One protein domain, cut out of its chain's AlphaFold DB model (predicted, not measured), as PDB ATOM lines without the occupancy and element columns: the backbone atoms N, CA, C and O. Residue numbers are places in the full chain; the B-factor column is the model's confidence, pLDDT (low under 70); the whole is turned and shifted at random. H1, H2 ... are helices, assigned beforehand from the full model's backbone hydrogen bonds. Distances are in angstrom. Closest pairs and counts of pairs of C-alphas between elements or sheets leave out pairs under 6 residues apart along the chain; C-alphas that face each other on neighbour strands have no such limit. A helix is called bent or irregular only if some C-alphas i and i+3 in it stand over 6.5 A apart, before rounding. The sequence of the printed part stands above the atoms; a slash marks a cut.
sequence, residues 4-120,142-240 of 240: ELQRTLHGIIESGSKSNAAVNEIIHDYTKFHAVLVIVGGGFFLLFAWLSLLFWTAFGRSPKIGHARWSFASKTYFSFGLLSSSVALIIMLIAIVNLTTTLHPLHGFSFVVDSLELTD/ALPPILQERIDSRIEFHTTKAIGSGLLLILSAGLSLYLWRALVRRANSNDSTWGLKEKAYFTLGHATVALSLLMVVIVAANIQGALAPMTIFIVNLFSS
ATOM      1  N   GLU A   4     207.127 130.478 124.258       79.38
ATOM      2  CA  GLU A   4     207.161 131.918 124.531       79.38
ATOM      3  C   GLU A   4     205.899 132.429 125.222       79.38
ATOM      4  O   GLU A   4     206.020 133.117 126.235       79.38
ATOM      5  N   LEU A   5     204.705 132.022 124.772       81.88
ATOM      6  CA  LEU A   5     203.457 132.411 125.434       81.88
ATOM      7  C   LEU A   5     203.349 131.786 126.830       81.88
ATOM      8  O   LEU A   5     203.030 132.490 127.784       81.88
ATOM      9  N   GLN A   6     203.655 130.492 126.972       86.38
ATOM     10  CA  GLN A   6     203.619 129.805 128.268       86.38
ATOM     11  C   GLN A   6     204.582 130.456 129.272       86.38
ATOM     12  O   GLN A   6     204.180 130.738 130.402       86.38
ATOM     13  N   ARG A   7     205.824 130.754 128.855       85.31
ATOM     14  CA  ARG A   7     206.805 131.472 129.688       85.31
ATOM     15  C   ARG A   7     206.361 132.894 130.016       85.31
ATOM     16  O   ARG A   7     206.523 133.326 131.153       85.31
ATOM     17  N   THR A   8     205.796 133.606 129.045       85.81
ATOM     18  CA  THR A   8     205.291 134.971 129.241       85.81
ATOM     19  C   THR A   8     204.151 134.980 130.259       85.81
ATOM     20  O   THR A   8     204.178 135.762 131.205       85.81
ATOM     21  N   LEU A   9     203.185 134.065 130.126       87.62
ATOM     22  CA  LEU A   9     202.072 133.923 131.063       87.62
ATOM     23  C   LEU A   9     202.559 133.539 132.463       87.62
ATOM     24  O   LEU A   9     202.132 134.174 133.423       87.62
ATOM     25  N   HIS A  10     203.490 132.587 132.589       88.25
ATOM     26  CA  HIS A  10     204.110 132.247 133.877       88.25
ATOM     27  C   HIS A  10     204.751 133.464 134.540       88.25
ATOM     28  O   HIS A  10     204.401 133.807 135.667       88.25
ATOM     29  N   GLY A  11     205.628 134.165 133.816       85.94
ATOM     30  CA  GLY A  11     206.321 135.336 134.349       85.94
ATOM     31  C   GLY A  11     205.361 136.448 134.781       85.94
ATOM     32  O   GLY A  11     205.559 137.073 135.824       85.94
ATOM     33  N   ILE A  12     204.281 136.682 134.026       86.81
ATOM     34  CA  ILE A  12     203.269 137.694 134.369       86.81
ATOM     35  C   ILE A  12     202.421 137.259 135.574       86.81
ATOM     36  O   ILE A  12     202.111 138.083 136.433       86.81
ATOM     37  N   ILE A  13     202.043 135.981 135.665       87.25
ATOM     38  CA  ILE A  13     201.263 135.461 136.798       87.25
ATOM     39  C   ILE A  13     202.091 135.542 138.086       87.25
ATOM     40  O   ILE A  13     201.580 136.027 139.095       87.25
ATOM     41  N   GLU A  14     203.366 135.145 138.038       85.62
ATOM     42  CA  GLU A  14     204.287 135.198 139.182       85.62
ATOM     43  C   GLU A  14     204.603 136.633 139.625       85.62
ATOM     44  O   GLU A  14     204.626 136.920 140.821       85.62
ATOM     45  N   SER A  15     204.805 137.557 138.677       83.81
ATOM     46  CA  SER A  15     205.070 138.975 138.978       83.81
ATOM     47  C   SER A  15     203.820 139.782 139.356       83.81
ATOM     48  O   SER A  15     203.932 140.918 139.824       83.81
ATOM     49  N   GLY A  16     202.633 139.185 139.220       77.44
ATOM     50  CA  GLY A  16     201.345 139.763 139.580       77.44
ATOM     51  C   GLY A  16     200.559 140.249 138.363       77.44
ATOM     52  O   GLY A  16     200.750 141.367 137.886       77.44
ATOM     53  N   SER A  17     199.569 139.456 137.940       76.25
ATOM     54  CA  SER A  17     198.771 139.685 136.719       76.25
ATOM     55  C   SER A  17     198.054 141.040 136.645       76.25
ATOM     56  O   SER A  17     197.731 141.512 135.559       76.25
ATOM     57  N   LYS A  18     197.818 141.706 137.784       77.19
ATOM     58  CA  LYS A  18     197.079 142.980 137.862       77.19
ATOM     59  C   LYS A  18     197.704 144.116 137.042       77.19
ATOM     60  O   LYS A  18     196.990 145.050 136.697       77.19
ATOM     61  N   SER A  19     198.998 144.047 136.735       84.19
ATOM     62  CA  SER A  19     199.709 145.053 135.934       84.19
ATOM     63  C   SER A  19     199.557 144.864 134.419       84.19
ATOM     64  O   SER A  19     199.816 145.804 133.671       84.19
ATOM     65  N   ASN A  20     199.112 143.688 133.957       92.88
ATOM     66  CA  ASN A  20     198.963 143.364 132.540       92.88
ATOM     67  C   ASN A  20     197.474 143.241 132.174       92.88
ATOM     68  O   ASN A  20     196.794 142.295 132.579       92.88
ATOM     69  N   ALA A  21     196.951 144.207 131.415       93.94
ATOM     70  CA  ALA A  21     195.527 144.249 131.096       93.94
ATOM     71  C   ALA A  21     195.101 143.090 130.181       93.94
ATOM     72  O   ALA A  21     194.041 142.515 130.411       93.94
ATOM     73  N   ALA A  22     195.943 142.688 129.222       93.50
ATOM     74  CA  ALA A  22     195.673 141.550 128.343       93.50
ATOM     75  C   ALA A  22     195.471 140.245 129.134       93.50
ATOM     76  O   ALA A  22     194.479 139.539 128.955       93.50
ATOM     77  N   VAL A  23     196.373 139.946 130.073       92.81
ATOM     78  CA  VAL A  23     196.272 138.746 130.919       92.81
ATOM     79  C   VAL A  23     195.059 138.809 131.847       92.81
ATOM     80  O   VAL A  23     194.394 137.793 132.046       92.81
ATOM     81  N   ASN A  24     194.721 139.987 132.378       93.25
ATOM     82  CA  ASN A  24     193.509 140.142 133.185       93.25
ATOM     83  C   ASN A  24     192.232 139.884 132.378       93.25
ATOM     84  O   ASN A  24     191.313 139.284 132.929       93.25
ATOM     85  N   GLU A  25     192.179 140.262 131.098       93.56
ATOM     86  CA  GLU A  25     191.046 139.928 130.225       93.56
ATOM     87  C   GLU A  25     190.924 138.415 130.002       93.56
ATOM     88  O   GLU A  25     189.828 137.866 130.124       93.56
ATOM     89  N   ILE A  26     192.039 137.707 129.782       93.94
ATOM     90  CA  ILE A  26     192.022 136.238 129.653       93.94
ATOM     91  C   ILE A  26     191.525 135.587 130.954       93.94
ATOM     92  O   ILE A  26     190.653 134.720 130.924       93.94
ATOM     93  N   ILE A  27     192.036 136.015 132.113       94.38
ATOM     94  CA  ILE A  27     191.607 135.484 133.419       94.38
ATOM     95  C   ILE A  27     190.136 135.827 133.694       94.38
ATOM     96  O   ILE A  27     189.401 135.012 134.265       94.38
ATOM     97  N   HIS A  28     189.685 137.020 133.304       94.81
ATOM     98  CA  HIS A  28     188.295 137.435 133.450       94.81
ATOM     99  C   HIS A  28     187.364 136.573 132.591       94.81
ATOM    100  O   HIS A  28     186.365 136.059 133.101       94.81
ATOM    101  N   ASP A  29     187.717 136.343 131.326       95.69
ATOM    102  CA  ASP A  29     186.989 135.449 130.428       95.69
ATOM    103  C   ASP A  29     186.969 134.008 130.962       95.69
ATOM    104  O   ASP A  29     185.902 133.397 131.026       95.69
ATOM    105  N   TYR A  30     188.094 133.497 131.471       95.38
ATOM    106  CA  TYR A  30     188.172 132.187 132.128       95.38
ATOM    107  C   TYR A  30     187.235 132.099 133.342       95.38
ATOM    108  O   TYR A  30     186.483 131.137 133.513       95.38
ATOM    109  N   THR A  31     187.212 133.139 134.174       96.81
ATOM    110  CA  THR A  31     186.302 133.223 135.325       96.81
ATOM    111  C   THR A  31     184.845 133.205 134.864       96.81
ATOM    112  O   THR A  31     184.021 132.470 135.411       96.81
ATOM    113  N   LYS A  32     184.522 133.970 133.817       96.44
ATOM    114  CA  LYS A  32     183.182 134.039 133.224       96.44
ATOM    115  C   LYS A  32     182.760 132.698 132.624       96.44
ATOM    116  O   LYS A  32     181.614 132.293 132.808       96.44
ATOM    117  N   PHE A  33     183.679 131.982 131.977       94.88
ATOM    118  CA  PHE A  33     183.469 130.637 131.439       94.88
ATOM    119  C   PHE A  33     182.964 129.685 132.527       94.88
ATOM    120  O   PHE A  33     181.936 129.027 132.342       94.88
ATOM    121  N   HIS A  34     183.628 129.646 133.682       96.62
ATOM    122  CA  HIS A  34     183.215 128.799 134.801       96.62
ATOM    123  C   HIS A  34     181.950 129.318 135.499       96.62
ATOM    124  O   HIS A  34     181.058 128.525 135.807       96.62
ATOM    125  N   ALA A  35     181.807 130.635 135.659       97.56
ATOM    126  CA  ALA A  35     180.617 131.243 136.254       97.56
ATOM    127  C   ALA A  35     179.338 130.913 135.465       97.56
ATOM    128  O   ALA A  35     178.300 130.612 136.056       97.56
ATOM    129  N   VAL A  36     179.406 130.898 134.130       96.56
ATOM    130  CA  VAL A  36     178.277 130.504 133.276       96.56
ATOM    131  C   VAL A  36     177.852 129.058 133.544       96.56
ATOM    132  O   VAL A  36     176.652 128.797 133.646       96.56
ATOM    133  N   LEU A  37     178.793 128.123 133.730       96.06
ATOM    134  CA  LEU A  37     178.457 126.741 134.100       96.06
ATOM    135  C   LEU A  37     177.817 126.644 135.482       96.06
ATOM    136  O   LEU A  37     176.896 125.849 135.657       96.06
ATOM    137  N   VAL A  38     178.253 127.460 136.443       98.00
ATOM    138  CA  VAL A  38     177.618 127.527 137.768       98.00
ATOM    139  C   VAL A  38     176.176 128.014 137.651       98.00
ATOM    140  O   VAL A  38     175.281 127.409 138.233       98.00
ATOM    141  N   ILE A  39     175.927 129.075 136.879       97.88
ATOM    142  CA  ILE A  39     174.591 129.677 136.745       97.88
ATOM    143  C   ILE A  39     173.649 128.747 135.973       97.88
ATOM    144  O   ILE A  39     172.574 128.397 136.464       97.88
ATOM    145  N   VAL A  40     174.048 128.318 134.773       96.81
ATOM    146  CA  VAL A  40     173.225 127.458 133.909       96.81
ATOM    147  C   VAL A  40     173.070 126.070 134.530       96.81
ATOM    148  O   VAL A  40     171.954 125.555 134.630       96.81
ATOM    149  N   GLY A  41     174.171 125.482 135.004       96.69
ATOM    150  CA  GLY A  41     174.166 124.205 135.713       96.69
ATOM    151  C   GLY A  41     173.346 124.271 136.997       96.69
ATOM    152  O   GLY A  41     172.524 123.393 137.229       96.69
ATOM    153  N   GLY A  42     173.469 125.339 137.786       97.81
ATOM    154  CA  GLY A  42     172.652 125.571 138.978       97.81
ATOM    155  C   GLY A  42     171.154 125.623 138.666       97.81
ATOM    156  O   GLY A  42     170.361 124.972 139.346       97.81
ATOM    157  N   GLY A  43     170.760 126.310 137.590       98.19
ATOM    158  CA  GLY A  43     169.373 126.324 137.115       98.19
ATOM    159  C   GLY A  43     168.849 124.926 136.769       98.19
ATOM    160  O   GLY A  43     167.775 124.529 137.229       98.19
ATOM    161  N   PHE A  44     169.625 124.138 136.018       97.81
ATOM    162  CA  PHE A  44     169.256 122.754 135.710       97.81
ATOM    163  C   PHE A  44     169.262 121.851 136.948       97.81
ATOM    164  O   PHE A  44     168.367 121.020 137.087       97.81
ATOM    165  N   PHE A  45     170.205 122.025 137.873       98.44
ATOM    166  CA  PHE A  45     170.235 121.299 139.141       98.44
ATOM    167  C   PHE A  45     168.941 121.514 139.925       98.44
ATOM    168  O   PHE A  45     168.301 120.536 140.308       98.44
ATOM    169  N   LEU A  46     168.515 122.768 140.103       98.56
ATOM    170  CA  LEU A  46     167.270 123.089 140.801       98.56
ATOM    171  C   LEU A  46     166.058 122.458 140.106       98.56
ATOM    172  O   LEU A  46     165.198 121.884 140.773       98.56
ATOM    173  N   LEU A  47     166.017 122.492 138.770       98.00
ATOM    174  CA  LEU A  47     164.966 121.841 137.989       98.00
ATOM    175  C   LEU A  47     164.939 120.319 138.209       98.00
ATOM    176  O   LEU A  47     163.872 119.757 138.462       98.00
ATOM    177  N   PHE A  48     166.081 119.635 138.127       98.38
ATOM    178  CA  PHE A  48     166.146 118.180 138.296       98.38
ATOM    179  C   PHE A  48     165.937 117.741 139.747       98.38
ATOM    180  O   PHE A  48     165.288 116.720 139.972       98.38
ATOM    181  N   ALA A  49     166.402 118.516 140.727       98.50
ATOM    182  CA  ALA A  49     166.107 118.293 142.140       98.50
ATOM    183  C   ALA A  49     164.601 118.429 142.408       98.50
ATOM    184  O   ALA A  49     163.999 117.561 143.039       98.50
ATOM    185  N   TRP A  50     163.964 119.461 141.851       98.56
ATOM    186  CA  TRP A  50     162.514 119.635 141.916       98.56
ATOM    187  C   TRP A  50     161.757 118.464 141.274       98.56
ATOM    188  O   TRP A  50     160.864 117.889 141.896       98.56
ATOM    189  N   LEU A  51     162.137 118.057 140.058       97.44
ATOM    190  CA  LEU A  51     161.542 116.898 139.383       97.44
ATOM    191  C   LEU A  51     161.732 115.606 140.187       97.44
ATOM    192  O   LEU A  51     160.790 114.826 140.305       97.44
ATOM    193  N   SER A  52     162.911 115.403 140.777       98.12
ATOM    194  CA  SER A  52     163.195 114.270 141.658       98.12
ATOM    195  C   SER A  52     162.224 114.229 142.836       98.12
ATOM    196  O   SER A  52     161.552 113.215 143.038       98.12
ATOM    197  N   LEU A  53     162.046 115.347 143.544       98.00
ATOM    198  CA  LEU A  53     161.079 115.449 144.639       98.00
ATOM    199  C   LEU A  53     159.652 115.131 144.168       98.00
ATOM    200  O   LEU A  53     158.941 114.358 144.815       98.00
ATOM    201  N   LEU A  54     159.231 115.665 143.019       97.12
ATOM    202  CA  LEU A  54     157.913 115.375 142.449       97.12
ATOM    203  C   LEU A  54     157.729 113.885 142.121       97.12
ATOM    204  O   LEU A  54     156.685 113.309 142.424       97.12
ATOM    205  N   PHE A  55     158.729 113.238 141.527       97.00
ATOM    206  CA  PHE A  55     158.627 111.832 141.144       97.00
ATOM    207  C   PHE A  55     158.706 110.888 142.344       97.00
ATOM    208  O   PHE A  55     157.917 109.946 142.415       97.00
ATOM    209  N   TRP A  56     159.563 111.163 143.329       97.44
ATOM    210  CA  TRP A  56     159.615 110.380 144.566       97.44
ATOM    211  C   TRP A  56     158.335 110.518 145.390       97.44
ATOM    212  O   TRP A  56     157.819 109.520 145.896       97.44
ATOM    213  N   THR A  57     157.769 111.725 145.477       95.88
ATOM    214  CA  THR A  57     156.486 111.935 146.167       95.88
ATOM    215  C   THR A  57     155.329 111.244 145.445       95.88
ATOM    216  O   THR A  57     154.502 110.605 146.095       95.88
ATOM    217  N   ALA A  58     155.280 111.296 144.110       92.56
ATOM    218  CA  ALA A  58     154.281 110.573 143.320       92.56
ATOM    219  C   ALA A  58     154.430 109.045 143.439       92.56
ATOM    220  O   ALA A  58     153.432 108.327 143.548       92.56
ATOM    221  N   PHE A  59     155.666 108.544 143.475       93.06
ATOM    222  CA  PHE A  59     155.956 107.132 143.698       93.06
ATOM    223  C   PHE A  59     155.476 106.668 145.080       93.06
ATOM    224  O   PHE A  59     154.732 105.692 145.162       93.06
ATOM    225  N   GLY A  60     155.809 107.405 146.145       89.69
ATOM    226  CA  GLY A  60     155.400 107.080 147.517       89.69
ATOM    227  C   GLY A  60     153.885 107.124 147.748       89.69
ATOM    228  O   GLY A  60     153.373 106.396 148.593       89.69
ATOM    229  N   ARG A  61     153.153 107.933 146.970       89.12
ATOM    230  CA  ARG A  61     151.681 108.020 147.008       89.12
ATOM    231  C   ARG A  61     150.972 106.971 146.148       89.12
ATOM    232  O   ARG A  61     149.750 106.865 146.216       89.12
ATOM    233  N   SER A  62     151.694 106.238 145.304       82.81
ATOM    234  CA  SER A  62     151.065 105.307 144.369       82.81
ATOM    235  C   SER A  62     150.552 104.045 145.088       82.81
ATOM    236  O   SER A  62     151.309 103.438 145.850       82.81
ATOM    237  N   PRO A  63     149.308 103.593 144.828       70.12
ATOM    238  CA  PRO A  63     148.775 102.371 145.427       70.12
ATOM    239  C   PRO A  63     149.583 101.135 145.006       70.12
ATOM    240  O   PRO A  63     149.964 100.992 143.841       70.12
ATOM    241  N   LYS A  64     149.820 100.211 145.942       72.19
ATOM    242  CA  LYS A  64     150.405  98.895 145.639       72.19
ATOM    243  C   LYS A  64     149.314  97.990 145.050       72.19
ATOM    244  O   LYS A  64     148.238  97.889 145.632       72.19
ATOM    245  N   ILE A  65     149.577  97.330 143.918       67.19
ATOM    246  CA  ILE A  65     148.642  96.360 143.326       67.19
ATOM    247  C   ILE A  65     148.936  94.977 143.929       67.19
ATOM    248  O   ILE A  65     149.950  94.348 143.604       67.19
ATOM    249  N   GLY A  66     148.055  94.501 144.814       66.75
ATOM    250  CA  GLY A  66     148.173  93.190 145.465       66.75
ATOM    251  C   GLY A  66     149.466  93.003 146.278       66.75
ATOM    252  O   GLY A  66     150.092  93.968 146.712       66.75
ATOM    253  N   HIS A  67     149.878  91.747 146.487       55.09
ATOM    254  CA  HIS A  67     150.951  91.406 147.434       55.09
ATOM    255  C   HIS A  67     152.379  91.826 147.024       55.09
ATOM    256  O   HIS A  67     153.243  91.842 147.896       55.09
ATOM    257  N   ALA A  68     152.669  92.179 145.758       59.38
ATOM    258  CA  ALA A  68     154.058  92.492 145.364       59.38
ATOM    259  C   ALA A  68     154.295  93.253 144.039       59.38
ATOM    260  O   ALA A  68     155.455  93.490 143.697       59.38
ATOM    261  N   ARG A  69     153.282  93.629 143.239       75.88
ATOM    262  CA  ARG A  69     153.540  94.185 141.890       75.88
ATOM    263  C   ARG A  69     153.310  95.697 141.834       75.88
ATOM    264  O   ARG A  69     152.235  96.200 142.141       75.88
ATOM    265  N   TRP A  70     154.339  96.432 141.411       80.88
ATOM    266  CA  TRP A  70     154.230  97.860 141.102       80.88
ATOM    267  C   TRP A  70     153.425  98.080 139.822       80.88
ATOM    268  O   TRP A  70     153.681  97.419 138.808       80.88
ATOM    269  N   SER A  71     152.513  99.056 139.859       86.62
ATOM    270  CA  SER A  71     151.816  99.544 138.667       86.62
ATOM    271  C   SER A  71     152.808 100.127 137.650       86.62
ATOM    272  O   SER A  71     153.930 100.511 138.000       86.62
ATOM    273  N   PHE A  72     152.402 100.229 136.382       87.50
ATOM    274  CA  PHE A  72     153.214 100.903 135.363       87.50
ATOM    275  C   PHE A  72     153.535 102.356 135.751       87.50
ATOM    276  O   PHE A  72     154.675 102.799 135.593       87.50
ATOM    277  N   ALA A  73     152.561 103.074 136.318       89.31
ATOM    278  CA  ALA A  73     152.750 104.436 136.807       89.31
ATOM    279  C   ALA A  73     153.819 104.494 137.909       89.31
ATOM    280  O   ALA A  73     154.746 105.296 137.823       89.31
ATOM    281  N   SER A  74     153.761 103.582 138.885       90.25
ATOM    282  CA  SER A  74     154.755 103.490 139.962       90.25
ATOM    283  C   SER A  74     156.159 103.219 139.420       90.25
ATOM    284  O   SER A  74     157.102 103.899 139.811       90.25
ATOM    285  N   LYS A  75     156.309 102.280 138.476       91.44
ATOM    286  CA  LYS A  75     157.605 102.012 137.824       91.44
ATOM    287  C   LYS A  75     158.132 103.239 137.086       91.44
ATOM    288  O   LYS A  75     159.314 103.540 137.172       91.44
ATOM    289  N   THR A  76     157.251 103.955 136.395       92.75
ATOM    290  CA  THR A  76     157.601 105.169 135.651       92.75
ATOM    291  C   THR A  76     158.094 106.265 136.597       92.75
ATOM    292  O   THR A  76     159.175 106.808 136.381       92.75
ATOM    293  N   TYR A  77     157.363 106.546 137.682       94.75
ATOM    294  CA  TYR A  77     157.790 107.523 138.689       94.75
ATOM    295  C   TYR A  77     159.095 107.124 139.373       94.75
ATOM    296  O   TYR A  77     159.959 107.974 139.548       94.75
ATOM    297  N   PHE A  78     159.277 105.842 139.694       95.38
ATOM    298  CA  PHE A  78     160.537 105.347 140.243       95.38
ATOM    299  C   PHE A  78     161.709 105.592 139.281       95.38
ATOM    300  O   PHE A  78     162.708 106.189 139.674       95.38
ATOM    301  N   SER A  79     161.574 105.196 138.009       95.38
ATOM    302  CA  SER A  79     162.625 105.387 137.003       95.38
ATOM    303  C   SER A  79     162.962 106.862 136.789       95.38
ATOM    304  O   SER A  79     164.136 107.223 136.750       95.38
ATOM    305  N   PHE A  80     161.954 107.736 136.690       96.75
ATOM    306  CA  PHE A  80     162.186 109.173 136.544       96.75
ATOM    307  C   PHE A  80     162.748 109.819 137.812       96.75
ATOM    308  O   PHE A  80     163.594 110.707 137.704       96.75
ATOM    309  N   GLY A  81     162.337 109.370 138.998       97.69
ATOM    310  CA  GLY A  81     162.916 109.792 140.275       97.69
ATOM    311  C   GLY A  81     164.398 109.430 140.361       97.69
ATOM    312  O   GLY A  81     165.226 110.292 140.657       97.69
ATOM    313  N   LEU A  82     164.758 108.195 140.005       98.12
ATOM    314  CA  LEU A  82     166.151 107.746 139.965       98.12
ATOM    315  C   LEU A  82     166.978 108.532 138.936       98.12
ATOM    316  O   LEU A  82     168.056 109.031 139.269       98.12
ATOM    317  N   LEU A  83     166.465 108.685 137.711       98.06
ATOM    318  CA  LEU A  83     167.146 109.412 136.638       98.06
ATOM    319  C   LEU A  83     167.373 110.882 137.010       98.06
ATOM    320  O   LEU A  83     168.499 111.366 136.932       98.06
ATOM    321  N   SER A  84     166.327 111.584 137.452       98.31
ATOM    322  CA  SER A  84     166.424 113.000 137.829       98.31
ATOM    323  C   SER A  84     167.336 113.224 139.034       98.31
ATOM    324  O   SER A  84     168.121 114.166 139.013       98.31
ATOM    325  N   SER A  85     167.317 112.333 140.032       98.50
ATOM    326  CA  SER A  85     168.252 112.396 141.168       98.50
ATOM    327  C   SER A  85     169.700 112.225 140.713       98.50
ATOM    328  O   SER A  85     170.565 112.999 141.105       98.50
ATOM    329  N   SER A  86     169.957 111.242 139.846       98.38
ATOM    330  CA  SER A  86     171.304 110.964 139.335       98.38
ATOM    331  C   SER A  86     171.845 112.145 138.527       98.38
ATOM    332  O   SER A  86     172.964 112.597 138.758       98.38
ATOM    333  N   VAL A  87     171.026 112.694 137.625       98.25
ATOM    334  CA  VAL A  87     171.383 113.873 136.825       98.25
ATOM    335  C   VAL A  87     171.603 115.096 137.719       98.25
ATOM    336  O   VAL A  87     172.602 115.789 137.544       98.25
ATOM    337  N   ALA A  88     170.738 115.340 138.710       98.50
ATOM    338  CA  ALA A  88     170.911 116.442 139.656       98.50
ATOM    339  C   ALA A  88     172.248 116.346 140.406       98.50
ATOM    340  O   ALA A  88     172.970 117.335 140.484       98.50
ATOM    341  N   LEU A  89     172.618 115.161 140.905       98.56
ATOM    342  CA  LEU A  89     173.884 114.962 141.618       98.56
ATOM    343  C   LEU A  89     175.108 115.199 140.722       98.56
ATOM    344  O   LEU A  89     176.055 115.856 141.150       98.56
ATOM    345  N   ILE A  90     175.079 114.719 139.476       98.25
ATOM    346  CA  ILE A  90     176.161 114.961 138.510       98.25
ATOM    347  C   ILE A  90     176.301 116.461 138.228       98.25
ATOM    348  O   ILE A  90     177.404 117.001 138.285       98.25
ATOM    349  N   ILE A  91     175.187 117.153 137.967       98.06
ATOM    350  CA  ILE A  91     175.201 118.599 137.705       98.06
ATOM    351  C   ILE A  91     175.675 119.372 138.941       98.06
ATOM    352  O   ILE A  91     176.454 120.310 138.797       98.06
ATOM    353  N   MET A  92     175.263 118.971 140.146       98.19
ATOM    354  CA  MET A  92     175.721 119.573 141.400       98.19
ATOM    355  C   MET A  92     177.240 119.461 141.550       98.19
ATOM    356  O   MET A  92     177.890 120.455 141.865       98.19
ATOM    357  N   LEU A  93     177.815 118.286 141.276       98.06
ATOM    358  CA  LEU A  93     179.264 118.088 141.307       98.06
ATOM    359  C   LEU A  93     179.973 119.012 140.309       98.06
ATOM    360  O   LEU A  93     180.912 119.712 140.684       98.06
ATOM    361  N   ILE A  94     179.493 119.057 139.061       96.31
ATOM    362  CA  ILE A  94     180.036 119.948 138.027       96.31
ATOM    363  C   ILE A  94     179.954 121.406 138.496       96.31
ATOM    364  O   ILE A  94     180.949 122.124 138.429       96.31
ATOM    365  N   ALA A  95     178.807 121.848 139.010       96.69
ATOM    366  CA  ALA A  95     178.617 123.215 139.483       96.69
ATOM    367  C   ALA A  95     179.562 123.564 140.642       96.69
ATOM    368  O   ALA A  95     180.127 124.653 140.639       96.69
ATOM    369  N   ILE A  96     179.794 122.649 141.589       97.69
ATOM    370  CA  ILE A  96     180.731 122.861 142.703       97.69
ATOM    371  C   ILE A  96     182.162 123.028 142.188       97.69
ATOM    372  O   ILE A  96     182.823 123.995 142.558       97.69
ATOM    373  N   VAL A  97     182.620 122.142 141.298       95.88
ATOM    374  CA  VAL A  97     183.968 122.236 140.710       95.88
ATOM    375  C   VAL A  97     184.151 123.578 139.996       95.88
ATOM    376  O   VAL A  97     185.140 124.273 140.212       95.88
ATOM    377  N   ASN A  98     183.163 123.989 139.198       96.38
ATOM    378  CA  ASN A  98     183.204 125.263 138.479       96.38
ATOM    379  C   ASN A  98     183.092 126.481 139.413       96.38
ATOM    380  O   ASN A  98     183.688 127.524 139.139       96.38
ATOM    381  N   LEU A  99     182.376 126.361 140.532       97.38
ATOM    382  CA  LEU A  99     182.284 127.410 141.543       97.38
ATOM    383  C   LEU A  99     183.637 127.634 142.216       97.38
ATOM    384  O   LEU A  99     184.060 128.781 142.343       97.38
ATOM    385  N   THR A 100     184.352 126.566 142.579       95.06
ATOM    386  CA  THR A 100     185.708 126.676 143.133       95.06
ATOM    387  C   THR A 100     186.647 127.395 142.164       95.06
ATOM    388  O   THR A 100     187.362 128.302 142.586       95.06
ATOM    389  N   THR A 101     186.591 127.079 140.865       94.81
ATOM    390  CA  THR A 101     187.386 127.784 139.846       94.81
ATOM    391  C   THR A 101     186.972 129.245 139.686       94.81
ATOM    392  O   THR A 101     187.826 130.105 139.513       94.81
ATOM    393  N   THR A 102     185.681 129.558 139.797       95.38
ATOM    394  CA  THR A 102     185.194 130.947 139.738       95.38
ATOM    395  C   THR A 102     185.701 131.778 140.921       95.38
ATOM    396  O   THR A 102     186.044 132.945 140.758       95.38
ATOM    397  N   LEU A 103     185.757 131.181 142.117       95.62
ATOM    398  CA  LEU A 103     186.231 131.845 143.336       95.62
ATOM    399  C   LEU A 103     187.762 131.970 143.380       95.62
ATOM    400  O   LEU A 103     188.284 132.936 143.937       95.62
ATOM    401  N   HIS A 104     188.475 131.016 142.778       93.81
ATOM    402  CA  HIS A 104     189.938 130.959 142.748       93.81
ATOM    403  C   HIS A 104     190.470 130.761 141.315       93.81
ATOM    404  O   HIS A 104     191.092 129.735 141.018       93.81
ATOM    405  N   PRO A 105     190.265 131.741 140.415       93.56
ATOM    406  CA  PRO A 105     190.526 131.558 138.990       93.56
ATOM    407  C   PRO A 105     192.006 131.368 138.671       93.56
ATOM    408  O   PRO A 105     192.328 130.561 137.807       93.56
ATOM    409  N   LEU A 106     192.912 132.025 139.405       91.62
ATOM    410  CA  LEU A 106     194.358 131.926 139.170       91.62
ATOM    411  C   LEU A 106     194.896 130.499 139.330       91.62
ATOM    412  O   LEU A 106     195.708 130.066 138.521       91.62
ATOM    413  N   HIS A 107     194.417 129.759 140.335       89.69
ATOM    414  CA  HIS A 107     194.856 128.383 140.579       89.69
ATOM    415  C   HIS A 107     194.390 127.429 139.474       89.69
ATOM    416  O   HIS A 107     195.129 126.554 139.052       89.69
ATOM    417  N   GLY A 108     193.159 127.594 138.980       88.12
ATOM    418  CA  GLY A 108     192.690 126.815 137.832       88.12
ATOM    419  C   GLY A 108     193.417 127.202 136.542       88.12
ATOM    420  O   GLY A 108     193.799 126.338 135.759       88.12
ATOM    421  N   PHE A 109     193.629 128.503 136.342       90.88
ATOM    422  CA  PHE A 109     194.261 129.043 135.147       90.88
ATOM    423  C   PHE A 109     195.729 128.621 135.017       90.88
ATOM    424  O   PHE A 109     196.162 128.344 133.904       90.88
ATOM    425  N   SER A 110     196.484 128.489 136.115       88.88
ATOM    426  CA  SER A 110     197.871 128.003 136.051       88.88
ATOM    427  C   SER A 110     197.967 126.598 135.451       88.88
ATOM    428  O   SER A 110     198.787 126.387 134.566       88.88
ATOM    429  N   PHE A 111     197.061 125.677 135.807       87.12
ATOM    430  CA  PHE A 111     197.019 124.348 135.178       87.12
ATOM    431  C   PHE A 111     196.706 124.414 133.681       87.12
ATOM    432  O   PHE A 111     197.218 123.611 132.905       87.12
ATOM    433  N   VAL A 112     195.863 125.365 133.265       86.75
ATOM    434  CA  VAL A 112     195.594 125.590 131.841       86.75
ATOM    435  C   VAL A 112     196.871 126.044 131.142       86.75
ATOM    436  O   VAL A 112     197.209 125.481 130.105       86.75
ATOM    437  N   VAL A 113     197.602 127.001 131.722       87.31
ATOM    438  CA  VAL A 113     198.887 127.477 131.192       87.31
ATOM    439  C   VAL A 113     199.911 126.343 131.110       87.31
ATOM    440  O   VAL A 113     200.596 126.235 130.097       87.31
ATOM    441  N   ASP A 114     199.978 125.470 132.117       85.19
ATOM    442  CA  ASP A 114     200.847 124.283 132.118       85.19
ATOM    443  C   ASP A 114     200.505 123.301 130.992       85.19
ATOM    444  O   ASP A 114     201.394 122.665 130.432       85.19
ATOM    445  N   SER A 115     199.219 123.195 130.649       80.44
ATOM    446  CA  SER A 115     198.707 122.285 129.618       80.44
ATOM    447  C   SER A 115     198.787 122.823 128.187       80.44
ATOM    448  O   SER A 115     198.365 122.128 127.260       80.44
ATOM    449  N   LEU A 116     199.286 124.048 127.980       78.69
ATOM    450  CA  LEU A 116     199.492 124.622 126.647       78.69
ATOM    451  C   LEU A 116     200.675 123.928 125.946       78.69
ATOM    452  O   LEU A 116     201.735 124.516 125.756       78.69
ATOM    453  N   GLU A 117     200.499 122.668 125.549       68.19
ATOM    454  CA  GLU A 117     201.431 121.970 124.662       68.19
ATOM    455  C   GLU A 117     201.288 122.517 123.239       68.19
ATOM    456  O   GLU A 117     200.181 122.608 122.712       68.19
ATOM    457  N   LEU A 118     202.403 122.879 122.599       62.94
ATOM    458  CA  LEU A 118     202.392 123.306 121.204       62.94
ATOM    459  C   LEU A 118     202.512 122.123 120.244       62.94
ATOM    460  O   LEU A 118     203.574 121.509 120.127       62.94
ATOM    461  N   THR A 119     201.473 121.916 119.443       59.62
ATOM    462  CA  THR A 119     201.560 121.154 118.192       59.62
ATOM    463  C   THR A 119     202.019 122.042 117.033       59.62
ATOM    464  O   THR A 119     201.628 123.213 116.928       59.62
ATOM    465  N   ASP A 120     202.851 121.484 116.144       57.84
ATOM    466  CA  ASP A 120     203.177 122.112 114.858       57.84
ATOM    467  C   ASP A 120     201.902 122.170 114.001       57.84
ATOM    468  O   ASP A 120     201.279 121.146 113.715       57.84
ATOM    469  N   ALA A 142     193.381 146.470 124.551       93.81
ATOM    470  CA  ALA A 142     192.830 146.428 123.202       93.81
ATOM    471  C   ALA A 142     193.235 145.135 122.484       93.81
ATOM    472  O   ALA A 142     194.423 144.870 122.288       93.81
ATOM    473  N   LEU A 143     192.237 144.355 122.071       93.44
ATOM    474  CA  LEU A 143     192.445 143.110 121.348       93.44
ATOM    475  C   LEU A 143     192.856 143.393 119.884       93.44
ATOM    476  O   LEU A 143     192.233 144.236 119.230       93.44
ATOM    477  N   PRO A 144     193.869 142.697 119.332       95.25
ATOM    478  CA  PRO A 144     194.236 142.811 117.925       95.25
ATOM    479  C   PRO A 144     193.056 142.510 116.987       95.25
ATOM    480  O   PRO A 144     192.324 141.547 117.238       95.25
ATOM    481  N   PRO A 145     192.901 143.237 115.861       95.00
ATOM    482  CA  PRO A 145     191.771 143.052 114.945       95.00
ATOM    483  C   PRO A 145     191.587 141.609 114.455       95.00
ATOM    484  O   PRO A 145     190.464 141.115 114.409       95.00
ATOM    485  N   ILE A 146     192.688 140.906 114.167       92.94
ATOM    486  CA  ILE A 146     192.652 139.505 113.722       92.94
ATOM    487  C   ILE A 146     192.096 138.556 114.798       92.94
ATOM    488  O   ILE A 146     191.425 137.577 114.476       92.94
ATOM    489  N   LEU A 147     192.339 138.841 116.082       94.00
ATOM    490  CA  LEU A 147     191.782 138.061 117.188       94.00
ATOM    491  C   LEU A 147     190.316 138.431 117.426       94.00
ATOM    492  O   LEU A 147     189.496 137.537 117.630       94.00
ATOM    493  N   GLN A 148     189.981 139.720 117.337       95.19
ATOM    494  CA  GLN A 148     188.612 140.220 117.473       95.19
ATOM    495  C   GLN A 148     187.675 139.563 116.455       95.19
ATOM    496  O   GLN A 148     186.667 138.985 116.848       95.19
ATOM    497  N   GLU A 149     188.053 139.533 115.174       94.56
ATOM    498  CA  GLU A 149     187.254 138.902 114.114       94.56
ATOM    499  C   GLU A 149     186.976 137.413 114.400       94.56
ATOM    500  O   GLU A 149     185.860 136.916 114.222       94.56
ATOM    501  N   ARG A 150     187.985 136.682 114.893       93.75
ATOM    502  CA  ARG A 150     187.841 135.258 115.232       93.75
ATOM    503  C   ARG A 150     186.961 135.037 116.451       93.75
ATOM    504  O   ARG A 150     186.179 134.083 116.462       93.75
ATOM    505  N   ILE A 151     187.075 135.897 117.457       94.81
ATOM    506  CA  ILE A 151     186.219 135.858 118.638       94.81
ATOM    507  C   ILE A 151     184.770 136.178 118.256       94.81
ATOM    508  O   ILE A 151     183.881 135.417 118.635       94.81
ATOM    509  N   ASP A 152     184.529 137.208 117.447       95.88
ATOM    510  CA  ASP A 152     183.183 137.597 117.011       95.88
ATOM    511  C   ASP A 152     182.506 136.481 116.206       95.88
ATOM    512  O   ASP A 152     181.379 136.081 116.511       95.88
ATOM    513  N   SER A 153     183.233 135.875 115.261       94.94
ATOM    514  CA  SER A 153     182.750 134.710 114.508       94.94
ATOM    515  C   SER A 153     182.401 133.528 115.425       94.94
ATOM    516  O   SER A 153     181.386 132.846 115.241       94.94
ATOM    517  N   ARG A 154     183.212 133.293 116.464       94.44
ATOM    518  CA  ARG A 154     182.966 132.244 117.462       94.44
ATOM    519  C   ARG A 154     181.720 132.534 118.298       94.44
ATOM    520  O   ARG A 154     180.935 131.610 118.539       94.44
ATOM    521  N   ILE A 155     181.525 133.782 118.721       96.50
ATOM    522  CA  ILE A 155     180.333 134.218 119.460       96.50
ATOM    523  C   ILE A 155     179.083 133.977 118.611       96.50
ATOM    524  O   ILE A 155     178.138 133.351 119.097       96.50
ATOM    525  N   GLU A 156     179.074 134.410 117.349       97.06
ATOM    526  CA  GLU A 156     177.933 134.241 116.440       97.06
ATOM    527  C   GLU A 156     177.581 132.758 116.242       97.06
ATOM    528  O   GLU A 156     176.419 132.346 116.371       97.06
ATOM    529  N   PHE A 157     178.600 131.929 116.008       95.94
ATOM    530  CA  PHE A 157     178.443 130.492 115.823       95.94
ATOM    531  C   PHE A 157     177.827 129.805 117.046       95.94
ATOM    532  O   PHE A 157     176.865 129.035 116.923       95.94
ATOM    533  N   HIS A 158     178.359 130.076 118.240       96.38
ATOM    534  CA  HIS A 158     177.848 129.477 119.470       96.38
ATOM    535  C   HIS A 158     176.481 130.038 119.864       96.38
ATOM    536  O   HIS A 158     175.621 129.270 120.297       96.38
ATOM    537  N   THR A 159     176.227 131.327 119.636       98.00
ATOM    538  CA  THR A 159     174.914 131.947 119.870       98.00
ATOM    539  C   THR A 159     173.840 131.272 119.019       98.00
ATOM    540  O   THR A 159     172.815 130.830 119.541       98.00
ATOM    541  N   THR A 160     174.107 131.086 117.725       98.00
ATOM    542  CA  THR A 160     173.188 130.411 116.796       98.00
ATOM    543  C   THR A 160     172.877 128.984 117.255       98.00
ATOM    544  O   THR A 160     171.714 128.571 117.308       98.00
ATOM    545  N   LYS A 161     173.904 128.230 117.668       96.12
ATOM    546  CA  LYS A 161     173.733 126.872 118.200       96.12
ATOM    547  C   LYS A 161     172.974 126.840 119.524       96.12
ATOM    548  O   LYS A 161     172.159 125.936 119.713       96.12
ATOM    549  N   ALA A 162     173.208 127.794 120.423       97.50
ATOM    550  CA  ALA A 162     172.500 127.890 121.698       97.50
ATOM    551  C   ALA A 162     170.999 128.121 121.479       97.50
ATOM    552  O   ALA A 162     170.180 127.422 122.073       97.50
ATOM    553  N   ILE A 163     170.633 129.022 120.562       98.19
ATOM    554  CA  ILE A 163     169.231 129.283 120.206       98.19
ATOM    555  C   ILE A 163     168.595 128.034 119.584       98.19
ATOM    556  O   ILE A 163     167.554 127.570 120.052       98.19
ATOM    557  N   GLY A 164     169.238 127.449 118.568       98.25
ATOM    558  CA  GLY A 164     168.710 126.271 117.876       98.25
ATOM    559  C   GLY A 164     168.514 125.072 118.811       98.25
ATOM    560  O   GLY A 164     167.445 124.461 118.833       98.25
ATOM    561  N   SER A 165     169.517 124.766 119.636       98.12
ATOM    562  CA  SER A 165     169.426 123.678 120.621       98.12
ATOM    563  C   SER A 165     168.442 123.980 121.755       98.12
ATOM    564  O   SER A 165     167.759 123.067 122.210       98.12
ATOM    565  N   GLY A 166     168.288 125.243 122.162       98.19
ATOM    566  CA  GLY A 166     167.301 125.660 123.163       98.19
ATOM    567  C   GLY A 166     165.861 125.428 122.703       98.19
ATOM    568  O   GLY A 166     165.046 124.891 123.454       98.19
ATOM    569  N   LEU A 167     165.552 125.743 121.444       98.50
ATOM    570  CA  LEU A 167     164.235 125.458 120.862       98.50
ATOM    571  C   LEU A 167     163.971 123.948 120.782       98.50
ATOM    572  O   LEU A 167     162.900 123.482 121.178       98.50
ATOM    573  N   LEU A 168     164.959 123.165 120.341       98.25
ATOM    574  CA  LEU A 168     164.855 121.703 120.298       98.25
ATOM    575  C   LEU A 168     164.716 121.081 121.697       98.25
ATOM    576  O   LEU A 168     163.981 120.103 121.862       98.25
ATOM    577  N   LEU A 169     165.365 121.651 122.715       98.31
ATOM    578  CA  LEU A 169     165.193 121.245 124.110       98.31
ATOM    579  C   LEU A 169     163.737 121.413 124.547       98.31
ATOM    580  O   LEU A 169     163.138 120.467 125.054       98.31
ATOM    581  N   ILE A 170     163.148 122.586 124.306       98.25
ATOM    582  CA  ILE A 170     161.758 122.878 124.681       98.25
ATOM    583  C   ILE A 170     160.796 121.918 123.974       98.25
ATOM    584  O   ILE A 170     159.935 121.317 124.622       98.25
ATOM    585  N   LEU A 171     160.965 121.724 122.663       98.31
ATOM    586  CA  LEU A 171     160.117 120.830 121.870       98.31
ATOM    587  C   LEU A 171     160.233 119.369 122.329       98.31
ATOM    588  O   LEU A 171     159.215 118.704 122.530       98.31
ATOM    589  N   SER A 172     161.456 118.874 122.537       97.94
ATOM    590  CA  SER A 172     161.688 117.493 122.985       97.94
ATOM    591  C   SER A 172     161.167 117.247 124.402       97.94
ATOM    592  O   SER A 172     160.513 116.228 124.637       97.94
ATOM    593  N   ALA A 173     161.365 118.195 125.323       97.19
ATOM    594  CA  ALA A 173     160.872 118.095 126.694       97.19
ATOM    595  C   ALA A 173     159.337 118.128 126.737       97.19
ATOM    596  O   ALA A 173     158.716 117.306 127.414       97.19
ATOM    597  N   GLY A 174     158.716 119.029 125.967       97.81
ATOM    598  CA  GLY A 174     157.262 119.109 125.824       97.81
ATOM    599  C   GLY A 174     156.659 117.828 125.244       97.81
ATOM    600  O   GLY A 174     155.679 117.304 125.783       97.81
ATOM    601  N   LEU A 175     157.277 117.273 124.197       97.56
ATOM    602  CA  LEU A 175     156.847 116.012 123.595       97.56
ATOM    603  C   LEU A 175     157.015 114.835 124.567       97.56
ATOM    604  O   LEU A 175     156.096 114.030 124.705       97.56
ATOM    605  N   SER A 176     158.133 114.767 125.293       96.94
ATOM    606  CA  SER A 176     158.359 113.765 126.341       96.94
ATOM    607  C   SER A 176     157.254 113.818 127.403       96.94
ATOM    608  O   SER A 176     156.574 112.819 127.653       96.94
ATOM    609  N   LEU A 177     156.975 115.006 127.954       95.88
ATOM    610  CA  LEU A 177     155.896 115.221 128.925       95.88
ATOM    611  C   LEU A 177     154.538 114.752 128.388       95.88
ATOM    612  O   LEU A 177     153.788 114.088 129.109       95.88
ATOM    613  N   TYR A 178     154.214 115.083 127.136       96.88
ATOM    614  CA  TYR A 178     152.973 114.663 126.487       96.88
ATOM    615  C   TYR A 178     152.873 113.135 126.369       96.88
ATOM    616  O   TYR A 178     151.881 112.547 126.811       96.88
ATOM    617  N   LEU A 179     153.912 112.488 125.835       95.88
ATOM    618  CA  LEU A 179     153.954 111.042 125.601       95.88
ATOM    619  C   LEU A 179     153.849 110.249 126.906       95.88
ATOM    620  O   LEU A 179     153.022 109.340 127.020       95.88
ATOM    621  N   TRP A 180     154.625 110.628 127.921       95.06
ATOM    622  CA  TRP A 180     154.623 109.939 129.209       95.06
ATOM    623  C   TRP A 180     153.309 110.126 129.968       95.06
ATOM    624  O   TRP A 180     152.786 109.164 130.533       95.06
ATOM    625  N   ARG A 181     152.700 111.319 129.910       92.94
ATOM    626  CA  ARG A 181     151.356 111.540 130.470       92.94
ATOM    627  C   ARG A 181     150.301 110.698 129.758       92.94
ATOM    628  O   ARG A 181     149.426 110.147 130.426       92.94
ATOM    629  N   ALA A 182     150.373 110.575 128.433       91.81
ATOM    630  CA  ALA A 182     149.450 109.744 127.664       91.81
ATOM    631  C   ALA A 182     149.592 108.253 128.015       91.81
ATOM    632  O   ALA A 182     148.580 107.586 128.238       91.81
ATOM    633  N   LEU A 183     150.825 107.748 128.134       91.56
ATOM    634  CA  LEU A 183     151.103 106.363 128.529       91.56
ATOM    635  C   LEU A 183     150.602 106.055 129.943       91.56
ATOM    636  O   LEU A 183     149.913 105.056 130.136       91.56
ATOM    637  N   VAL A 184     150.882 106.925 130.919       90.25
ATOM    638  CA  VAL A 184     150.426 106.734 132.307       90.25
ATOM    639  C   VAL A 184     148.898 106.758 132.397       90.25
ATOM    640  O   VAL A 184     148.315 105.885 133.037       90.25
ATOM    641  N   ARG A 185     148.228 107.704 131.721       88.31
ATOM    642  CA  ARG A 185     146.754 107.770 131.702       88.31
ATOM    643  C   ARG A 185     146.131 106.503 131.120       88.31
ATOM    644  O   ARG A 185     145.185 105.987 131.702       88.31
ATOM    645  N   ARG A 186     146.678 105.988 130.014       86.31
ATOM    646  CA  ARG A 186     146.187 104.762 129.364       86.31
ATOM    647  C   ARG A 186     146.434 103.508 130.195       86.31
ATOM    648  O   ARG A 186     145.560 102.652 130.267       86.31
ATOM    649  N   ALA A 187     147.603 103.405 130.822       84.06
ATOM    650  CA  ALA A 187     147.938 102.268 131.674       84.06
ATOM    651  C   ALA A 187     147.050 102.189 132.925       84.06
ATOM    652  O   ALA A 187     146.826 101.101 133.437       84.06
ATOM    653  N   ASN A 188     146.528 103.324 133.400       79.81
ATOM    654  CA  ASN A 188     145.588 103.357 134.519       79.81
ATOM    655  C   ASN A 188     144.144 103.021 134.110       79.81
ATOM    656  O   ASN A 188     143.342 102.695 134.977       79.81
ATOM    657  N   SER A 189     143.791 103.134 132.824       79.19
ATOM    658  CA  SER A 189     142.422 102.916 132.337       79.19
ATOM    659  C   SER A 189     142.170 101.526 131.752       79.19
ATOM    660  O   SER A 189     141.029 101.224 131.424       79.19
ATOM    661  N   ASN A 190     143.208 100.713 131.527       65.31
ATOM    662  CA  ASN A 190     143.095  99.491 130.732       65.31
ATOM    663  C   ASN A 190     143.861  98.328 131.383       65.31
ATOM    664  O   ASN A 190     145.071  98.431 131.569       65.31
ATOM    665  N   ASP A 191     143.181  97.208 131.645       62.62
ATOM    666  CA  ASP A 191     143.790  95.944 132.113       62.62
ATOM    667  C   ASP A 191     144.422  95.117 130.969       62.62
ATOM    668  O   ASP A 191     144.978  94.039 131.185       62.62
ATOM    669  N   SER A 192     144.339  95.604 129.725       60.59
ATOM    670  CA  SER A 192     144.695  94.849 128.518       60.59
ATOM    671  C   SER A 192     146.134  95.074 128.027       60.59
ATOM    672  O   SER A 192     146.745  96.132 128.197       60.59
ATOM    673  N   THR A 193     146.666  94.040 127.375       71.69
ATOM    674  CA  THR A 193     148.006  93.940 126.784       71.69
ATOM    675  C   THR A 193     148.332  95.092 125.829       71.69
ATOM    676  O   THR A 193     147.518  95.469 124.990       71.69
ATOM    677  N   TRP A 194     149.556  95.621 125.917       81.31
ATOM    678  CA  TRP A 194     150.027  96.740 125.095       81.31
ATOM    679  C   TRP A 194     150.053  96.408 123.599       81.31
ATOM    680  O   TRP A 194     150.746  95.479 123.171       81.31
ATOM    681  N   GLY A 195     149.366  97.223 122.798       84.69
ATOM    682  CA  GLY A 195     149.410  97.155 121.344       84.69
ATOM    683  C   GLY A 195     150.685  97.766 120.752       84.69
ATOM    684  O   GLY A 195     151.565  98.284 121.445       84.69
ATOM    685  N   LEU A 196     150.786  97.725 119.418       86.56
ATOM    686  CA  LEU A 196     151.900  98.329 118.673       86.56
ATOM    687  C   LEU A 196     152.010  99.844 118.906       86.56
ATOM    688  O   LEU A 196     153.117 100.372 118.988       86.56
ATOM    689  N   LYS A 197     150.874 100.539 119.060       86.12
ATOM    690  CA  LYS A 197     150.835 101.990 119.304       86.12
ATOM    691  C   LYS A 197     151.464 102.353 120.652       86.12
ATOM    692  O   LYS A 197     152.240 103.299 120.729       86.12
ATOM    693  N   GLU A 198     151.176 101.587 121.700       86.44
ATOM    694  CA  GLU A 198     151.727 101.791 123.045       86.44
ATOM    695  C   GLU A 198     153.236 101.541 123.067       86.44
ATOM    696  O   GLU A 198     153.981 102.336 123.638       86.44
ATOM    697  N   LYS A 199     153.700 100.491 122.377       88.44
ATOM    698  CA  LYS A 199     155.137 100.228 122.204       88.44
ATOM    699  C   LYS A 199     155.834 101.375 121.469       88.44
ATOM    700  O   LYS A 199     156.890 101.815 121.911       88.44
ATOM    701  N   ALA A 200     155.231 101.901 120.401       90.12
ATOM    702  CA  ALA A 200     155.774 103.048 119.674       90.12
ATOM    703  C   ALA A 200     155.864 104.301 120.562       90.12
ATOM    704  O   ALA A 200     156.911 104.946 120.602       90.12
ATOM    705  N   TYR A 201     154.811 104.614 121.328       90.00
ATOM    706  CA  TYR A 201     154.834 105.727 122.280       90.00
ATOM    707  C   TYR A 201     155.884 105.549 123.372       90.00
ATOM    708  O   TYR A 201     156.552 106.516 123.729       90.00
ATOM    709  N   PHE A 202     156.058 104.334 123.887       91.88
ATOM    710  CA  PHE A 202     157.076 104.036 124.886       91.88
ATOM    711  C   PHE A 202     158.487 104.268 124.337       91.88
ATOM    712  O   PHE A 202     159.272 104.983 124.958       91.88
ATOM    713  N   THR A 203     158.796 103.740 123.149       92.75
ATOM    714  CA  THR A 203     160.099 103.945 122.497       92.75
ATOM    715  C   THR A 203     160.352 105.423 122.201       92.75
ATOM    716  O   THR A 203     161.409 105.949 122.548       92.75
ATOM    717  N   LEU A 204     159.366 106.128 121.635       94.94
ATOM    718  CA  LEU A 204     159.478 107.559 121.345       94.94
ATOM    719  C   LEU A 204     159.616 108.395 122.631       94.94
ATOM    720  O   LEU A 204     160.367 109.369 122.670       94.94
ATOM    721  N   GLY A 205     158.950 107.986 123.712       94.00
ATOM    722  CA  GLY A 205     159.074 108.601 125.032       94.00
ATOM    723  C   GLY A 205     160.495 108.510 125.592       94.00
ATOM    724  O   GLY A 205     160.993 109.484 126.145       94.00
ATOM    725  N   HIS A 206     161.189 107.384 125.407       95.25
ATOM    726  CA  HIS A 206     162.595 107.267 125.818       95.25
ATOM    727  C   HIS A 206     163.516 108.099 124.930       95.25
ATOM    728  O   HIS A 206     164.368 108.823 125.441       95.25
ATOM    729  N   ALA A 207     163.320 108.031 123.610       97.19
ATOM    730  CA  ALA A 207     164.121 108.789 122.654       97.19
ATOM    731  C   ALA A 207     164.036 110.302 122.916       97.19
ATOM    732  O   ALA A 207     165.049 110.994 122.880       97.19
ATOM    733  N   THR A 208     162.843 110.808 123.247       97.62
ATOM    734  CA  THR A 208     162.635 112.227 123.579       97.62
ATOM    735  C   THR A 208     163.288 112.625 124.901       97.62
ATOM    736  O   THR A 208     163.893 113.689 124.950       97.62
ATOM    737  N   VAL A 209     163.274 111.775 125.938       97.50
ATOM    738  CA  VAL A 209     164.035 112.014 127.186       97.50
ATOM    739  C   VAL A 209     165.539 112.081 126.916       97.50
ATOM    740  O   VAL A 209     166.194 113.020 127.363       97.50
ATOM    741  N   ALA A 210     166.083 111.114 126.171       97.69
ATOM    742  CA  ALA A 210     167.504 111.092 125.824       97.69
ATOM    743  C   ALA A 210     167.904 112.334 125.013       97.69
ATOM    744  O   ALA A 210     168.910 112.975 125.314       97.69
ATOM    745  N   LEU A 211     167.072 112.720 124.039       98.06
ATOM    746  CA  LEU A 211     167.270 113.931 123.250       98.06
ATOM    747  C   LEU A 211     167.230 115.192 124.122       98.06
ATOM    748  O   LEU A 211     168.088 116.051 123.962       98.06
ATOM    749  N   SER A 212     166.294 115.299 125.071       98.19
ATOM    750  CA  SER A 212     166.238 116.443 125.989       98.19
ATOM    751  C   SER A 212     167.488 116.540 126.864       98.19
ATOM    752  O   SER A 212     168.048 117.623 126.993       98.19
ATOM    753  N   LEU A 213     167.972 115.425 127.420       97.94
ATOM    754  CA  LEU A 213     169.207 115.421 128.214       97.94
ATOM    755  C   LEU A 213     170.424 115.837 127.379       97.94
ATOM    756  O   LEU A 213     171.232 116.644 127.833       97.94
ATOM    757  N   LEU A 214     170.525 115.349 126.141       98.00
ATOM    758  CA  LEU A 214     171.574 115.776 125.216       98.00
ATOM    759  C   LEU A 214     171.474 117.279 124.912       98.00
ATOM    760  O   LEU A 214     172.483 117.982 124.931       98.00
ATOM    761  N   MET A 215     170.265 117.789 124.670       98.19
ATOM    762  CA  MET A 215     170.061 119.208 124.384       98.19
ATOM    763  C   MET A 215     170.399 120.103 125.581       98.19
ATOM    764  O   MET A 215     170.940 121.181 125.362       98.19
ATOM    765  N   VAL A 216     170.183 119.666 126.828       97.75
ATOM    766  CA  VAL A 216     170.656 120.393 128.026       97.75
ATOM    767  C   VAL A 216     172.169 120.621 127.965       97.75
ATOM    768  O   VAL A 216     172.630 121.749 128.144       97.75
ATOM    769  N   VAL A 217     172.939 119.571 127.658       97.44
ATOM    770  CA  VAL A 217     174.405 119.653 127.551       97.44
ATOM    771  C   VAL A 217     174.818 120.573 126.404       97.44
ATOM    772  O   VAL A 217     175.662 121.449 126.588       97.44
ATOM    773  N   ILE A 218     174.197 120.417 125.230       97.88
ATOM    774  CA  ILE A 218     174.509 121.231 124.047       97.88
ATOM    775  C   ILE A 218     174.202 122.710 124.305       97.88
ATOM    776  O   ILE A 218     175.027 123.560 123.969       97.88
ATOM    777  N   VAL A 219     173.059 123.033 124.913       97.81
ATOM    778  CA  VAL A 219     172.695 124.416 125.254       97.81
ATOM    779  C   VAL A 219     173.720 125.008 126.215       97.81
ATOM    780  O   VAL A 219     174.256 126.076 125.932       97.81
ATOM    781  N   ALA A 220     174.042 124.309 127.307       95.88
ATOM    782  CA  ALA A 220     175.004 124.796 128.293       95.88
ATOM    783  C   ALA A 220     176.386 125.059 127.670       95.88
ATOM    784  O   ALA A 220     176.941 126.144 127.847       95.88
ATOM    785  N   ALA A 221     176.894 124.117 126.869       94.81
ATOM    786  CA  ALA A 221     178.182 124.250 126.190       94.81
ATOM    787  C   ALA A 221     178.212 125.430 125.201       94.81
ATOM    788  O   ALA A 221     179.214 126.136 125.097       94.81
ATOM    789  N   ASN A 222     177.115 125.675 124.478       97.12
ATOM    790  CA  ASN A 222     177.055 126.779 123.519       97.12
ATOM    791  C   ASN A 222     176.824 128.142 124.185       97.12
ATOM    792  O   ASN A 222     177.430 129.115 123.753       97.12
ATOM    793  N   ILE A 223     176.031 128.231 125.261       96.75
ATOM    794  CA  ILE A 223     175.916 129.473 126.050       96.75
ATOM    795  C   ILE A 223     177.290 129.863 126.599       96.75
ATOM    796  O   ILE A 223     177.703 131.016 126.498       96.75
ATOM    797  N   GLN A 224     178.021 128.887 127.129       93.31
ATOM    798  CA  GLN A 224     179.373 129.094 127.620       93.31
ATOM    799  C   GLN A 224     180.326 129.570 126.514       93.31
ATOM    800  O   GLN A 224     181.023 130.564 126.699       93.31
ATOM    801  N   GLY A 225     180.314 128.916 125.347       92.81
ATOM    802  CA  GLY A 225     181.148 129.303 124.206       92.81
ATOM    803  C   GLY A 225     180.833 130.688 123.627       92.81
ATOM    804  O   GLY A 225     181.734 131.314 123.073       92.81
ATOM    805  N   ALA A 226     179.592 131.161 123.767       95.44
ATOM    806  CA  ALA A 226     179.169 132.494 123.338       95.44
ATOM    807  C   ALA A 226     179.516 133.589 124.359       95.44
ATOM    808  O   ALA A 226     179.859 134.702 123.973       95.44
ATOM    809  N   LEU A 227     179.415 133.299 125.661       94.81
ATOM    810  CA  LEU A 227     179.619 134.299 126.714       94.81
ATOM    811  C   LEU A 227     181.076 134.446 127.158       94.81
ATOM    812  O   LEU A 227     181.423 135.518 127.659       94.81
ATOM    813  N   ALA A 228     181.887 133.401 126.998       93.81
ATOM    814  CA  ALA A 228     183.302 133.381 127.357       93.81
ATOM    815  C   ALA A 228     184.142 132.714 126.245       93.81
ATOM    816  O   ALA A 228     184.532 131.542 126.346       93.81
ATOM    817  N   PRO A 229     184.311 133.399 125.102       94.38
ATOM    818  CA  PRO A 229     184.911 132.811 123.912       94.38
ATOM    819  C   PRO A 229     186.442 132.739 123.961       94.38
ATOM    820  O   PRO A 229     187.011 131.901 123.259       94.38
ATOM    821  N   MET A 230     187.104 133.608 124.732       92.12
ATOM    822  CA  MET A 230     188.531 133.902 124.566       92.12
ATOM    823  C   MET A 230     189.424 132.778 125.088       92.12
ATOM    824  O   MET A 230     190.314 132.316 124.378       92.12
ATOM    825  N   THR A 231     189.163 132.284 126.296       87.44
ATOM    826  CA  THR A 231     190.035 131.304 126.949       87.44
ATOM    827  C   THR A 231     190.056 129.991 126.185       87.44
ATOM    828  O   THR A 231     191.123 129.470 125.877       87.44
ATOM    829  N   ILE A 232     188.884 129.479 125.796       86.56
ATOM    830  CA  ILE A 232     188.815 128.260 124.981       86.56
ATOM    831  C   ILE A 232     189.423 128.497 123.601       86.56
ATOM    832  O   ILE A 232     190.028 127.588 123.045       86.56
ATOM    833  N   PHE A 233     189.234 129.683 123.015       90.44
ATOM    834  CA  PHE A 233     189.848 129.998 121.730       90.44
ATOM    835  C   PHE A 233     191.375 129.887 121.817       90.44
ATOM    836  O   PHE A 233     191.961 129.185 120.998       90.44
ATOM    837  N   ILE A 234     191.993 130.485 122.840       87.50
ATOM    838  CA  ILE A 234     193.439 130.393 123.079       87.50
ATOM    839  C   ILE A 234     193.841 128.938 123.347       87.50
ATOM    840  O   ILE A 234     194.714 128.417 122.664       87.50
ATOM    841  N   VAL A 235     193.167 128.228 124.255       85.31
ATOM    842  CA  VAL A 235     193.491 126.819 124.548       85.31
ATOM    843  C   VAL A 235     193.412 125.951 123.289       85.31
ATOM    844  O   VAL A 235     194.343 125.205 122.993       85.31
ATOM    845  N   ASN A 236     192.345 126.074 122.497       85.50
ATOM    846  CA  ASN A 236     192.169 125.303 121.265       85.50
ATOM    847  C   ASN A 236     193.185 125.685 120.186       85.50
ATOM    848  O   ASN A 236     193.600 124.833 119.405       85.50
ATOM    849  N   LEU A 237     193.570 126.959 120.107       84.75
ATOM    850  CA  LEU A 237     194.558 127.429 119.139       84.75
ATOM    851  C   LEU A 237     195.936 126.807 119.398       84.75
ATOM    852  O   LEU A 237     196.656 126.517 118.444       84.75
ATOM    853  N   PHE A 238     196.287 126.594 120.667       77.56
ATOM    854  CA  PHE A 238     197.595 126.081 121.070       77.56
ATOM    855  C   PHE A 238     197.639 124.548 121.168       77.56
ATOM    856  O   PHE A 238     198.641 123.980 120.756       77.56
ATOM    857  N   SER A 239     196.538 123.893 121.561       70.38
ATOM    858  CA  SER A 239     196.410 122.421 121.677       70.38
ATOM    859  C   SER A 239     196.112 121.664 120.367       70.38
ATOM    860  O   SER A 239     195.845 120.462 120.395       70.38
ATOM    861  N   SER A 240     196.095 122.351 119.218       58.97
ATOM    862  CA  SER A 240     195.784 121.776 117.895       58.97
ATOM    863  C   SER A 240     196.840 122.072 116.842       58.97
ATOM    864  O   SER A 240     196.625 121.637 115.686       58.97
TER     865      SER A 240
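AT A GLANCE: This is residues 4 to 120 and 142 to 240 of the 240 residues of an uncharacterized protein of Paenibacillus lycopersici (UniProt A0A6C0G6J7). Two long helical hairpins, H2 with H3 and H5 with H6, run side by side as a four-helix up-and-down bundle, each helix running against the one before it. They meet each other only over parts of their lengths, and three short helices, H1, H4 and H7, are set crosswise at one end of the bundle. The printed part has 216 residues with seven named helices, H1 to H7 in chain order, and no named strand; the class is all helix. The whole is loose, with a radius of gyration of the C-alphas of 23.4 A, and forms a rod spanning 74 by 30 by 27 A.

IN THESE COORDINATES: H1, residues 4 to 19, begins at C-alpha 4 (207.161, 131.918, 124.531). It has a kink of 74 degrees near residue 13 and is irregular, with C-alphas 15 and 18 9.0 A apart. H2 is residues 21 to 60, 57.1 A long, and H3 residues 72 to 103, 45.9 A. H4 is residues 105 to 114. H5, residues 145 to 189, is the longest at 65.9 A and begins at C-alpha 145 (191.771, 143.052, 114.945). H6 is residues 196 to 227, 46.1 A, and H7, residues 230 to 238, ends at C-alpha 238 (197.595, 126.081, 121.070).

HOW THE PARTS SIT: H2 is the hub, touching five helices. H2 and H3 form a hairpin at a shallow tilt of 22 degrees; the closest C-alphas, of Ser 52 and Gly 81, are 4.7 A apart. H5 and H6 form the other hairpin, at 25 degrees, closest at the C-alphas of Ile 155 and Ala 226, 4.4 A. Residues 32 to 41 of H2 touch residues 220 to 227 of H6, with the C-alphas of Phe 33 and Gln 224 closest at 5.8 A. Residues 72 to 73 of H3 touch residues 184 to 188 of H5, closest at the C-alphas of Ala 73 and Val 184, 5.6 A. H2 and H5 are apart, and so are H3 and H6. H1 touches H2 about perpendicular, at 85 degrees, with the C-alphas of Ser 17 and Asn 24 closest at 6.4 A. H4 touches H2 at a steep tilt of 69 degrees, only just short of perpendicular; the C-alphas of Thr 31 and Pro 105 are closest, 5.8 A. H7 touches H2 at 73 degrees, only just about perpendicular, closest at the C-alphas of Tyr 30 and Thr 231, 5.6 A. Every O i to N i+4 pair is within hydrogen-bond range in H3, H6 and H7; the counts are 9 of 12 in H1, 35 of 36 in H2, 5 of 6 in H4 and 40 of 41 in H5.

THE WHOLE: The C-alphas farthest apart, of Ser 15 and Ser 192, are 75.5 A apart. Residues 121 to 141 are not printed; C-alphas 120 and 142 are 27.7 A apart across this cut. The link from H2 to H3, 11 residues, is long. Mean pLDDT of the printed part is 90.9; residues 65 to 68, 117 to 120, 190 to 192 and 240 are under 70.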